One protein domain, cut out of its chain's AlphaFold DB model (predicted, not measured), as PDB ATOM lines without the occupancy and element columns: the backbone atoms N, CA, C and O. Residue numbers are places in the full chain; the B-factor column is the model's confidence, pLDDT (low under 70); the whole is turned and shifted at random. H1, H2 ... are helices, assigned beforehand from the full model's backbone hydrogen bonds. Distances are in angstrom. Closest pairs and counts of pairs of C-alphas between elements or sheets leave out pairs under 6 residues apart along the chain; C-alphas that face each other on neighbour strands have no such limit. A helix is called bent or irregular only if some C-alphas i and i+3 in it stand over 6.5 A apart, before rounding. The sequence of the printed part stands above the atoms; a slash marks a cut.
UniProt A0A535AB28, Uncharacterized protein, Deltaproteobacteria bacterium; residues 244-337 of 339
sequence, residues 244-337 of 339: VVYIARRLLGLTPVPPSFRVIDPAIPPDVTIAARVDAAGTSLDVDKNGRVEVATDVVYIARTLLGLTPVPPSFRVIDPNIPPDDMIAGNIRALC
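AT A GLANCE: This is residues 244 to 337 of the 339 residues of an uncharacterized protein of Deltaproteobacteria bacterium (UniProt A0A535AB28). Look first for the longest helix, H3: it crosses H1 at about a right angle, H1 lies partly side by side with H4 and runs opposite to it, and H6 crosses H4 at about a right angle in turn. The short helices H2 and H5 sit out at opposite ends of this row of parts, and neither touches another helix. The printed part has 94 residues, with six named helices in the order H1, H2, H3, H4, H5, H6 and no named strand; its class is all helix, and the helices hold 54 residues. By its radius of gyration of the C-alphas, 14.3 A, the whole is compact, while its outline is elongated, with spans of 43 by 24 by 23 A.

IN THESE COORDINATES: Find C-alpha 271 at (178.011, 95.263, 57.598); from there H3, residues 271 to 285, runs 19.0 A to C-alpha 285. H3 is irregular, with 8.7 A between C-alphas 280 and 283. Go back to C-alpha 244 at (172.287, 82.481, 54.229) for H1, residues 244 to 251, 10.5 A long. H2 follows as residues 259 to 264. Past H3, look for H4 at residues 298 to 306, 12.3 A long, and H5 at residues 314 to 319. H6, residues 326 to 335, is 14.1 A long and ends with C-alpha 335 at (171.182, 80.322, 38.282).

HOW THE PARTS SIT: Begin at H3, which touches H1 with residues 274 to 278 alone; the closest C-alphas, those of Ile 247 and Val 278, are 6.0 A apart, and the lines are about perpendicular at 89 degrees. H1 touches H4 at a shallow tilt of 9 degrees, opposite ways, with the C-alphas of Val 244 and Ala 303 closest at 6.6 A. H4 touches H6 about perpendicular, at 87 degrees, closest at the C-alphas of Ile 302 and Ile 333, 6.4 A apart. With 1 of these 3 pairs at a shallow tilt, the helix packing is mostly crossed, but only just. H3 and H4 are close but not clearly touching, their closest C-alphas being those of Leu 285 and Asp 298 at 6.6 A. H3 and H6 are near each other. H2 and H5 are apart, as are H1 and H6. Along the backbone, every O i to N i+4 pair is within hydrogen-bond range in H1, H4 and H6, against 1 of 2 in H2, 8 of 11 in H3 and 1 of 2 in H5.

THE WHOLE: The two C-alphas farthest apart, those of Pro 266 and Pro 321, are 44.1 A apart. The printed part has no cut. Look at residues 286 to 297 for the long link, from H3 to H4; the other four links are short. The mean pLDDT of the printed part is 93.4, and no printed residue is under 70.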
ATOM      1  N   VAL A 244     173.732  82.610  54.013       97.06
ATOM      2  CA  VAL A 244     172.287  82.481  54.229       97.06
ATOM      3  C   VAL A 244     171.879  83.178  55.527       97.06
ATOM      4  O   VAL A 244     170.820  83.802  55.584       97.06
ATOM      5  N   VAL A 245     172.725  83.131  56.564       97.12
ATOM      6  CA  VAL A 245     172.489  83.857  57.820       97.12
ATOM      7  C   VAL A 245     172.531  85.366  57.585       97.12
ATOM      8  O   VAL A 245     171.656  86.074  58.084       97.12
ATOM      9  N   TYR A 246     173.496  85.872  56.818       97.69
ATOM     10  CA  TYR A 246     173.626  87.301  56.530       97.69
ATOM     11  C   TYR A 246     172.456  87.822  55.691       97.69
ATOM     12  O   TYR A 246     171.868  88.849  56.045       97.69
ATOM     13  N   ILE A 247     172.064  87.079  54.649       97.75
ATOM     14  CA  ILE A 247     170.885  87.357  53.817       97.75
ATOM     15  C   ILE A 247     169.628  87.391  54.691       97.75
ATOM     16  O   ILE A 247     168.914  88.394  54.709       97.75
ATOM     17  N   ALA A 248     169.382  86.340  55.484       98.06
ATOM     18  CA  ALA A 248     168.212  86.257  56.357       98.06
ATOM     19  C   ALA A 248     168.148  87.440  57.330       98.06
ATOM     20  O   ALA A 248     167.105  88.072  57.492       98.06
ATOM     21  N   ARG A 249     169.273  87.769  57.971       98.12
ATOM     22  CA  ARG A 249     169.351  88.877  58.926       98.12
ATOM     23  C   ARG A 249     169.086  90.214  58.252       98.12
ATOM     24  O   ARG A 249     168.312  90.999  58.797       98.12
ATOM     25  N   ARG A 250     169.658  90.452  57.068       97.56
ATOM     26  CA  ARG A 250     169.415  91.679  56.305       97.56
ATOM     27  C   ARG A 250     167.939  91.821  55.923       97.56
ATOM     28  O   ARG A 250     167.371  92.885  56.160       97.56
ATOM     29  N   LEU A 251     167.312  90.757  55.422       97.38
ATOM     30  CA  LEU A 251     165.889  90.746  55.054       97.38
ATOM     31  C   LEU A 251     164.955  90.925  56.264       97.38
ATOM     32  O   LEU A 251     163.873  91.489  56.132       97.38
ATOM     33  N   LEU A 252     165.388  90.516  57.460       97.50
ATOM     34  CA  LEU A 252     164.685  90.765  58.726       97.50
ATOM     35  C   LEU A 252     164.963  92.156  59.327       97.50
ATOM     36  O   LEU A 252     164.505  92.443  60.433       97.50
ATOM     37  N   GLY A 253     165.723  93.019  58.646       96.12
ATOM     38  CA  GLY A 253     166.075  94.354  59.139       96.12
ATOM     39  C   GLY A 253     167.103  94.361  60.277       96.12
ATOM     40  O   GLY A 253     167.232  95.355  60.990       96.12
ATOM     41  N   LEU A 254     167.834  93.262  60.467       97.25
ATOM     42  CA  LEU A 254     168.902  93.136  61.455       97.25
ATOM     43  C   LEU A 254     170.261  93.510  60.844       97.25
ATOM     44  O   LEU A 254     170.431  93.540  59.624       97.25
ATOM     45  N   THR A 255     171.264  93.749  61.696       96.75
ATOM     46  CA  THR A 255     172.658  93.850  61.238       96.75
ATOM     47  C   THR A 255     173.074  92.531  60.573       96.75
ATOM     48  O   THR A 255     172.896  91.485  61.211       96.75
ATOM     49  N   PRO A 256     173.605  92.534  59.334       96.44
ATOM     50  CA  PRO A 256     173.862  91.300  58.591       96.44
ATOM     51  C   PRO A 256     174.743  90.311  59.349       96.44
ATOM     52  O   PRO A 256     174.336  89.169  59.542       96.44
ATOM     53  N   VAL A 257     175.891  90.746  59.878       97.06
ATOM     54  CA  VAL A 257     176.837  89.837  60.534       97.06
ATOM     55  C   VAL A 257     176.569  89.764  62.041       97.06
ATOM     56  O   VAL A 257     176.564  90.795  62.724       97.06
ATOM     57  N   PRO A 258     176.355  88.566  62.616       95.31
ATOM     58  CA  PRO A 258     176.327  88.400  64.064       95.31
ATOM     59  C   PRO A 258     177.656  88.851  64.701       95.31
ATOM     60  O   PRO A 258     178.719  88.472  64.206       95.31
ATOM     61  N   PRO A 259     177.649  89.584  65.832       91.00
ATOM     62  CA  PRO A 259     178.885  90.082  66.441       91.00
ATOM     63  C   PRO A 259     179.930  88.998  66.749       91.00
ATOM     64  O   PRO A 259     181.125  89.245  66.622       91.00
ATOM     65  N   SER A 260     179.497  87.786  67.113       91.62
ATOM     66  CA  SER A 260     180.392  86.659  67.404       91.62
ATOM     67  C   SER A 260     181.132  86.122  66.179       91.62
ATOM     68  O   SER A 260     182.192  85.526  66.341       91.62
ATOM     69  N   PHE A 261     180.624  86.334  64.963       93.88
ATOM     70  CA  PHE A 261     181.252  85.807  63.749       93.88
ATOM     71  C   PHE A 261     182.523  86.586  63.426       93.88
ATOM     72  O   PHE A 261     183.546  85.979  63.145       93.88
ATOM     73  N   ARG A 262     182.505  87.913  63.608       90.56
ATOM     74  CA  ARG A 262     183.689  88.774  63.422       90.56
ATOM     75  C   ARG A 262     184.803  88.515  64.436       90.56
ATOM     76  O   ARG A 262     185.952  88.860  64.190       90.56
ATOM     77  N   VAL A 263     184.467  87.940  65.592       90.19
ATOM     78  CA  VAL A 263     185.468  87.506  66.580       90.19
ATOM     79  C   VAL A 263     186.213  86.266  66.082       90.19
ATOM     80  O   VAL A 263     187.403  86.127  66.345       90.19
ATOM     81  N   ILE A 264     185.513  85.376  65.376       86.19
ATOM     82  CA  ILE A 264     186.071  84.133  64.829       86.19
ATOM     83  C   ILE A 264     186.825  84.418  63.531       86.19
ATOM     84  O   ILE A 264     187.941  83.934  63.358       86.19
ATOM     85  N   ASP A 265     186.232  85.222  62.655       83.38
ATOM     86  CA  ASP A 265     186.813  85.628  61.386       83.38
ATOM     87  C   ASP A 265     186.798  87.161  61.238       83.38
ATOM     88  O   ASP A 265     185.792  87.762  60.840       83.38
ATOM     89  N   PRO A 266     187.923  87.822  61.559       85.00
ATOM     90  CA  PRO A 266     188.075  89.259  61.372       85.00
ATOM     91  C   PRO A 266     188.094  89.712  59.903       85.00
ATOM     92  O   PRO A 266     188.017  90.916  59.665       85.00
ATOM     93  N   ALA A 267     188.222  88.797  58.932       83.94
ATOM     94  CA  ALA A 267     188.266  89.129  57.508       83.94
ATOM     95  C   ALA A 267     186.876  89.381  56.901       83.94
ATOM     96  O   ALA A 267     186.793  89.934  55.803       83.94
ATOM     97  N   ILE A 268     185.791  89.039  57.613       87.06
ATOM     98  CA  ILE A 268     184.418  89.275  57.148       87.06
ATOM     99  C   ILE A 268     184.227  90.769  56.808       87.06
ATOM    100  O   ILE A 268     184.466  91.626  57.673       87.06
ATOM    101  N   PRO A 269     183.730  91.126  55.607       88.94
ATOM    102  CA  PRO A 269     183.536  92.517  55.199       88.94
ATOM    103  C   PRO A 269     182.614  93.313  56.136       88.94
ATOM    104  O   PRO A 269     181.804  92.724  56.859       88.94
ATOM    105  N   PRO A 270     182.684  94.658  56.150       90.88
ATOM    106  CA  PRO A 270     181.806  95.494  56.970       90.88
ATOM    107  C   PRO A 270     180.312  95.264  56.695       90.88
ATOM    108  O   PRO A 270     179.916  94.953  55.574       90.88
ATOM    109  N   ASP A 271     179.463  95.491  57.702       94.94
ATOM    110  CA  ASP A 271     178.011  95.263  57.598       94.94
ATOM    111  C   ASP A 271     177.366  96.049  56.452       94.94
ATOM    112  O   ASP A 271     176.445  95.558  55.810       94.94
ATOM    113  N   VAL A 272     177.876  97.251  56.167       86.62
ATOM    114  CA  VAL A 272     177.414  98.091  55.052       86.62
ATOM    115  C   VAL A 272     177.697  97.461  53.688       86.62
ATOM    116  O   VAL A 272     176.874  97.580  52.786       86.62
ATOM    117  N   THR A 273     178.821  96.757  53.546       88.12
ATOM    118  CA  THR A 273     179.208  96.071  52.309       88.12
ATOM    119  C   THR A 273     178.318  94.857  52.083       88.12
ATOM    120  O   THR A 273     177.745  94.708  51.009       88.12
ATOM    121  N   ILE A 274     178.136  94.033  53.118       92.81
ATOM    122  CA  ILE A 274     177.280  92.844  53.041       92.81
ATOM    123  C   ILE A 274     175.820  93.252  52.812       92.81
ATOM    124  O   ILE A 274     175.153  92.679  51.955       92.81
ATOM    125  N   ALA A 275     175.327  94.286  53.503       93.81
ATOM    126  CA  ALA A 275     173.985  94.817  53.271       93.81
ATOM    127  C   ALA A 275     173.795  95.284  51.821       93.81
ATOM    128  O   ALA A 275     172.799  94.921  51.206       93.81
ATOM    129  N   ALA A 276     174.755  96.029  51.262       82.75
ATOM    130  CA  ALA A 276     174.682  96.498  49.879       82.75
ATOM    131  C   ALA A 276     174.660  95.344  48.864       82.75
ATOM    132  O   ALA A 276     173.925  95.418  47.884       82.75
ATOM    133  N   ARG A 277     175.420  94.268  49.106       90.50
ATOM    134  CA  ARG A 277     175.421  93.067  48.253       90.50
ATOM    135  C   ARG A 277     174.083  92.325  48.301       90.50
ATOM    136  O   ARG A 277     173.537  91.995  47.253       90.50
ATOM    137  N   VAL A 278     173.510  92.133  49.492       94.50
ATOM    138  CA  VAL A 278     172.173  91.525  49.641       94.50
ATOM    139  C   VAL A 278     171.092  92.401  48.995       94.50
ATOM    140  O   VAL A 278     170.205  91.891  48.315       94.50
ATOM    141  N   ASP A 279     171.168  93.721  49.164       91.12
ATOM    142  CA  ASP A 279     170.222  94.652  48.542       91.12
ATOM    143  C   ASP A 279     170.343  94.639  47.008       91.12
ATOM    144  O   ASP A 279     169.331  94.715  46.311       91.12
ATOM    145  N   ALA A 280     171.564  94.499  46.478       84.44
ATOM    146  CA  ALA A 280     171.819  94.358  45.046       84.44
ATOM    147  C   ALA A 280     171.286  93.033  44.479       84.44
ATOM    148  O   ALA A 280     170.819  93.014  43.340       84.44
ATOM    149  N   ALA A 281     171.298  91.950  45.267       90.00
ATOM    150  CA  ALA A 281     170.650  90.697  44.891       90.00
ATOM    151  C   ALA A 281     169.143  90.910  44.668       90.00
ATOM    152  O   ALA A 281     168.586  90.453  43.666       90.00
ATOM    153  N   GLY A 282     168.483  91.646  45.565       91.88
ATOM    154  CA  GLY A 282     167.100  92.091  45.388       91.88
ATOM    155  C   GLY A 282     166.147  90.957  44.988       91.88
ATOM    156  O   GLY A 282     166.100  89.910  45.628       91.88
ATOM    157  N   THR A 283     165.402  91.150  43.897       93.25
ATOM    158  CA  THR A 283     164.407  90.184  43.391       93.25
ATOM    159  C   THR A 283     165.009  88.908  42.803       93.25
ATOM    160  O   THR A 283     164.266  87.979  42.502       93.25
ATOM    161  N   SER A 284     166.332  88.811  42.638       92.81
ATOM    162  CA  SER A 284     166.944  87.535  42.242       92.81
ATOM    163  C   SER A 284     166.758  86.466  43.323       92.81
ATOM    164  O   SER A 284     166.589  85.297  42.985       92.81
ATOM    165  N   LEU A 285     166.681  86.874  44.597       96.31
ATOM    166  CA  LEU A 285     166.439  85.987  45.736       96.31
ATOM    167  C   LEU A 285     165.019  85.402  45.770       96.31
ATOM    168  O   LEU A 285     164.810  84.463  46.523       96.31
ATOM    169  N   ASP A 286     164.074  85.908  44.970       97.00
ATOM    170  CA  ASP A 286     162.751  85.295  44.770       97.00
ATOM    171  C   ASP A 286     162.920  84.059  43.867       97.00
ATOM    172  O   ASP A 286     162.977  84.153  42.630       97.00
ATOM    173  N   VAL A 287     163.109  82.895  44.490       96.62
ATOM    174  CA  VAL A 287     163.465  81.639  43.810       96.62
ATOM    175  C   VAL A 287     162.242  80.803  43.456       96.62
ATOM    176  O   VAL A 287     162.337  79.949  42.568       96.62
ATOM    177  N   ASP A 288     161.097  81.058  44.088       95.38
ATOM    178  CA  ASP A 288     159.808  80.469  43.714       95.38
ATOM    179  C   ASP A 288     158.992  81.351  42.742       95.38
ATOM    180  O   ASP A 288     157.975  80.909  42.207       95.38
ATOM    181  N   LYS A 289     159.491  82.550  42.413       95.12
ATOM    182  CA  LYS A 289     158.922  83.489  41.434       95.12
ATOM    183  C   LYS A 289     157.498  83.919  41.780       95.12
ATOM    184  O   LYS A 289     156.700  84.197  40.881       95.12
ATOM    185  N   ASN A 290     157.183  83.999  43.070       93.38
ATOM    186  CA  ASN A 290     155.879  84.452  43.547       93.38
ATOM    187  C   ASN A 290     155.757  85.995  43.606       93.38
ATOM    188  O   ASN A 290     154.678  86.529  43.885       93.38
ATOM    189  N   GLY A 291     156.841  86.718  43.300       95.00
ATOM    190  CA  GLY A 291     156.917  88.177  43.290       95.00
ATOM    191  C   GLY A 291     157.323  88.790  44.631       95.00
ATOM    192  O   GLY A 291     157.236  90.013  44.788       95.00
ATOM    193  N   ARG A 292     157.734  87.978  45.607       94.88
ATOM    194  CA  ARG A 292     158.175  88.404  46.938       94.88
ATOM    195  C   ARG A 292     159.493  87.729  47.281       94.88
ATOM    196  O   ARG A 292     159.752  86.619  46.859       94.88
ATOM    197  N   VAL A 293     160.310  88.427  48.063       96.94
ATOM    198  CA  VAL A 293     161.533  87.870  48.645       96.94
ATOM    199  C   VAL A 293     161.277  87.680  50.129       96.94
ATOM    200  O   VAL A 293     161.164  88.658  50.874       96.94
ATOM    201  N   GLU A 294     161.146  86.433  50.565       96.06
ATOM    202  CA  GLU A 294     160.691  86.102  51.910       96.06
ATOM    203  C   GLU A 294     161.653  85.141  52.619       96.06
ATOM    204  O   GLU A 294     162.062  84.096  52.117       96.06
ATOM    205  N   VAL A 295     161.988  85.461  53.873       97.06
ATOM    206  CA  VAL A 295     162.856  84.593  54.690       97.06
ATOM    207  C   VAL A 295     162.188  83.252  54.995       97.06
ATOM    208  O   VAL A 295     162.868  82.243  55.148       97.06
ATOM    209  N   ALA A 296     160.856  83.229  55.083       94.56
ATOM    210  CA  ALA A 296     160.099  82.029  55.420       94.56
ATOM    211  C   ALA A 296     160.046  80.996  54.280       94.56
ATOM    212  O   ALA A 296     159.828  79.820  54.567       94.56
ATOM    213  N   THR A 297     160.250  81.414  53.028       95.25
ATOM    214  CA  THR A 297     160.160  80.564  51.831       95.25
ATOM    215  C   THR A 297     161.480  80.572  51.071       95.25
ATOM    216  O   THR A 297     162.231  79.607  51.188       95.25
ATOM    217  N   ASP A 298     161.824  81.654  50.377       97.75
ATOM    218  CA  ASP A 298     162.985  81.720  49.483       97.75
ATOM    219  C   ASP A 298     164.292  81.349  50.172       97.75
ATOM    220  O   ASP A 298     165.024  80.464  49.726       97.75
ATOM    221  N   VAL A 299     164.560  81.973  51.320       97.69
ATOM    222  CA  VAL A 299     165.786  81.711  52.084       97.69
ATOM    223  C   VAL A 299     165.802  80.274  52.611       97.69
ATOM    224  O   VAL A 299     166.858  79.640  52.639       97.69
ATOM    225  N   VAL A 300     164.641  79.714  52.972       97.44
ATOM    226  CA  VAL A 300     164.519  78.303  53.369       97.44
ATOM    227  C   VAL A 300     164.811  77.378  52.188       97.44
ATOM    228  O   VAL A 300     165.541  76.400  52.355       97.44
ATOM    229  N   TYR A 301     164.289  77.672  50.996       97.94
ATOM    230  CA  TYR A 301     164.514  76.867  49.794       97.94
ATOM    231  C   TYR A 301     165.977  76.918  49.350       97.94
ATOM    232  O   TYR A 301     166.555  75.876  49.027       97.94
ATOM    233  N   ILE A 302     166.599  78.098  49.415       97.38
ATOM    234  CA  ILE A 302     168.035  78.296  49.191       97.38
ATOM    235  C   ILE A 302     168.841  77.446  50.177       97.38
ATOM    236  O   ILE A 302     169.631  76.600  49.756       97.38
ATOM    237  N   ALA A 303     168.595  77.596  51.482       97.75
ATOM    238  CA  ALA A 303     169.324  76.872  52.523       97.75
ATOM    239  C   ALA A 303     169.235  75.352  52.342       97.75
ATOM    240  O   ALA A 303     170.234  74.641  52.425       97.75
ATOM    241  N   ARG A 304     168.030  74.840  52.067       97.56
ATOM    242  CA  ARG A 304     167.799  73.409  51.849       97.56
ATOM    243  C   ARG A 304     168.530  72.899  50.617       97.56
ATOM    244  O   ARG A 304     169.149  71.841  50.691       97.56
ATOM    245  N   THR A 305     168.508  73.663  49.531       96.25
ATOM    246  CA  THR A 305     169.209  73.309  48.292       96.25
ATOM    247  C   THR A 305     170.721  73.242  48.504       96.25
ATOM    248  O   THR A 305     171.342  72.260  48.106       96.25
ATOM    249  N   LEU A 306     171.307  74.221  49.202       93.56
ATOM    250  CA  LEU A 306     172.739  74.235  49.536       93.56
ATOM    251  C   LEU A 306     173.151  73.068  50.450       93.56
ATOM    252  O   LEU A 306     174.277  72.588  50.377       93.56
ATOM    253  N   LEU A 307     172.229  72.565  51.276       94.75
ATOM    254  CA  LEU A 307     172.426  71.370  52.104       94.75
ATOM    255  C   LEU A 307     172.181  70.050  51.350       94.75
ATOM    256  O   LEU A 307     172.230  68.984  51.964       94.75
ATOM    257  N   GLY A 308     171.886  70.092  50.046       92.12
ATOM    258  CA  GLY A 308     171.588  68.905  49.240       92.12
ATOM    259  C   GLY A 308     170.233  68.258  49.554       92.12
ATOM    260  O   GLY A 308     170.035  67.073  49.287       92.12
ATOM    261  N   LEU A 309     169.303  69.008  50.147       95.44
ATOM    262  CA  LEU A 309     167.944  68.559  50.447       95.44
ATOM    263  C   LEU A 309     166.978  68.958  49.322       95.44
ATOM    264  O   LEU A 309     167.266  69.840  48.516       95.44
ATOM    265  N   THR A 310     165.784  68.356  49.303       95.69
ATOM    266  CA  THR A 310     164.695  68.843  48.442       95.69
ATOM    267  C   THR A 310     164.361  70.298  48.803       95.69
ATOM    268  O   THR A 310     164.152  70.565  49.995       95.69
ATOM    269  N   PRO A 311     164.304  71.238  47.837       95.88
ATOM    270  CA  PRO A 311     164.163  72.663  48.127       95.88
ATOM    271  C   PRO A 311     162.941  72.971  48.990       95.88
ATOM    272  O   PRO A 311     163.078  73.575  50.051       95.88
ATOM    273  N   VAL A 312     161.759  72.478  48.607       96.94
ATOM    274  CA  VAL A 312     160.513  72.782  49.318       96.94
ATOM    275  C   VAL A 312     160.263  71.753  50.427       96.94
ATOM    276  O   VAL A 312     160.218  70.548  50.159       96.94
ATOM    277  N   PRO A 313     160.067  72.176  51.691       95.50
ATOM    278  CA  PRO A 313     159.589  71.283  52.738       95.50
ATOM    279  C   PRO A 313     158.242  70.647  52.344       95.50
ATOM    280  O   PRO A 313     157.335  71.369  51.930       95.50
ATOM    281  N   PRO A 314     158.035  69.328  52.526       91.56
ATOM    282  CA  PRO A 314     156.784  68.675  52.125       91.56
ATOM    283  C   PRO A 314     155.520  69.307  52.728       91.56
ATOM    284  O   PRO A 314     154.486  69.370  52.069       91.56
ATOM    285  N   SER A 315     155.605  69.823  53.959       92.19
ATOM    286  CA  SER A 315     154.493  70.506  54.628       92.19
ATOM    287  C   SER A 315     154.079  71.814  53.952       92.19
ATOM    288  O   SER A 315     152.920  72.201  54.068       92.19
ATOM    289  N   PHE A 316     154.978  72.486  53.228       94.12
ATOM    290  CA  PHE A 316     154.663  73.752  52.563       94.12
ATOM    291  C   PHE A 316     153.754  73.509  51.361       94.12
ATOM    292  O   PHE A 316     152.780  74.227  51.190       94.12
ATOM    293  N   ARG A 317     153.982  72.421  50.611       91.38
ATOM    294  CA  ARG A 317     153.123  72.026  49.478       91.38
ATOM    295  C   ARG A 317     151.710  71.613  49.895       91.38
ATOM    296  O   ARG A 317     150.791  71.670  49.088       91.38
ATOM    297  N   VAL A 318     151.531  71.181  51.146       91.75
ATOM    298  CA  VAL A 318     150.197  70.898  51.704       91.75
ATOM    299  C   VAL A 318     149.423  72.196  51.942       91.75
ATOM    300  O   VAL A 318     148.208  72.223  51.769       91.75
ATOM    301  N   ILE A 319     150.124  73.257  52.346       90.31
ATOM    302  CA  ILE A 319     149.535  74.568  52.642       90.31
ATOM    303  C   ILE A 319     149.307  75.355  51.350       90.31
ATOM    304  O   ILE A 319     148.235  75.928  51.172       90.31
ATOM    305  N   ASP A 320     150.286  75.345  50.448       89.56
ATOM    306  CA  ASP A 320     150.207  75.970  49.134       89.56
ATOM    307  C   ASP A 320     150.570  74.968  48.023       89.56
ATOM    308  O   ASP A 320     151.749  74.728  47.732       89.56
ATOM    309  N   PRO A 321     149.556  74.374  47.371       90.38
ATOM    310  CA  PRO A 321     149.760  73.465  46.251       90.38
ATOM    311  C   PRO A 321     150.330  74.130  44.990       90.38
ATOM    312  O   PRO A 321     150.730  73.411  44.076       90.38
ATOM    313  N   ASN A 322     150.354  75.468  44.907       93.06
ATOM    314  CA  ASN A 322     150.818  76.192  43.720       93.06
ATOM    315  C   ASN A 322     152.327  76.459  43.723       93.06
ATOM    316  O   ASN A 322     152.839  76.978  42.731       93.06
ATOM    317  N   ILE A 323     153.041  76.096  44.797       94.56
ATOM    318  CA  ILE A 323     154.499  76.238  44.848       94.56
ATOM    319  C   ILE A 323     155.110  75.488  43.651       94.56
ATOM    320  O   ILE A 323     154.840  74.289  43.482       94.56
ATOM    321  N   PRO A 324     155.972  76.138  42.852       96.00
ATOM    322  CA  PRO A 324     156.746  75.511  41.792       96.00
ATOM    323  C   PRO A 324     157.332  74.131  42.106       96.00
ATOM    324  O   PRO A 324     157.689  73.854  43.255       96.00
ATOM    325  N   PRO A 325     157.508  73.263  41.097       96.00
ATOM    326  CA  PRO A 325     158.259  72.019  41.235       96.00
ATOM    327  C   PRO A 325     159.687  72.219  41.778       96.00
ATOM    328  O   PRO A 325     160.325  73.248  41.545       96.00
ATOM    329  N   ASP A 326     160.190  71.223  42.513       96.31
ATOM    330  CA  ASP A 326     161.502  71.272  43.179       96.31
ATOM    331  C   ASP A 326     162.665  71.468  42.190       96.31
ATOM    332  O   ASP A 326     163.627  72.166  42.496       96.31
ATOM    333  N   ASP A 327     162.584  70.884  40.996       94.00
ATOM    334  CA  ASP A 327     163.586  71.025  39.938       94.00
ATOM    335  C   ASP A 327     163.647  72.449  39.372       94.00
ATOM    336  O   ASP A 327     164.744  72.950  39.106       94.00
ATOM    337  N   MET A 328     162.499  73.122  39.255       95.88
ATOM    338  CA  MET A 328     162.431  74.525  38.845       95.88
ATOM    339  C   MET A 328     163.051  75.442  39.904       95.88
ATOM    340  O   MET A 328     163.901  76.265  39.569       95.88
ATOM    341  N   ILE A 329     162.708  75.255  41.183       96.69
ATOM    342  CA  ILE A 329     163.295  76.040  42.286       96.69
ATOM    343  C   ILE A 329     164.805  75.790  42.383       96.69
ATOM    344  O   ILE A 329     165.588  76.734  42.439       96.69
ATOM    345  N   ALA A 330     165.247  74.530  42.325       94.06
ATOM    346  CA  ALA A 330     166.672  74.197  42.321       94.06
ATOM    347  C   ALA A 330     167.401  74.737  41.077       94.06
ATOM    348  O   ALA A 330     168.595  75.032  41.132       94.06
ATOM    349  N   GLY A 331     166.720  74.847  39.933       89.88
ATOM    350  CA  GLY A 331     167.223  75.522  38.735       89.88
ATOM    351  C   GLY A 331     167.430  77.019  38.965       89.88
ATOM    352  O   GLY A 331     168.526  77.518  38.722       89.88
ATOM    353  N   ASN A 332     166.423  77.701  39.514       94.56
ATOM    354  CA  ASN A 332     166.489  79.124  39.850       94.56
ATOM    355  C   ASN A 332     167.606  79.423  40.859       94.56
ATOM    356  O   ASN A 332     168.364  80.365  40.658       94.56
ATOM    357  N   ILE A 333     167.762  78.592  41.896       94.19
ATOM    358  CA  ILE A 333     168.837  78.737  42.892       94.19
ATOM    359  C   ILE A 333     170.211  78.548  42.247       94.19
ATOM    360  O   ILE A 333     171.119  79.328  42.506       94.19
ATOM    361  N   ARG A 334     170.386  77.547  41.376       89.31
ATOM    362  CA  ARG A 334     171.659  77.351  40.659       89.31
ATOM    363  C   ARG A 334     171.996  78.522  39.740       89.31
ATOM    364  O   ARG A 334     173.167  78.867  39.628       89.31
ATOM    365  N   ALA A 335     170.993  79.145  39.125       86.25
ATOM    366  CA  ALA A 335     171.182  80.322  38.282       86.25
ATOM    367  C   ALA A 335     171.692  81.550  39.059       86.25
ATOM    368  O   ALA A 335     172.246  82.452  38.444       86.25
ATOM    369  N   LEU A 336     171.571  81.574  40.393       89.19
ATOM    370  CA  LEU A 336     172.168  82.623  41.231       89.19
ATOM    371  C   LEU A 336     173.698  82.564  41.269       89.19
ATOM    372  O   LEU A 336     174.325  83.525  41.703       89.19
ATOM    373  N   CYS A 337     174.290  81.438  40.870       82.50
ATOM    374  CA  CYS A 337     175.729  81.179  40.968       82.50
ATOM    375  C   CYS A 337     176.291  80.547  39.691       82.50
ATOM    376  O   CYS A 337     177.370  79.954  39.704       82.50
TER     377      CYS A 337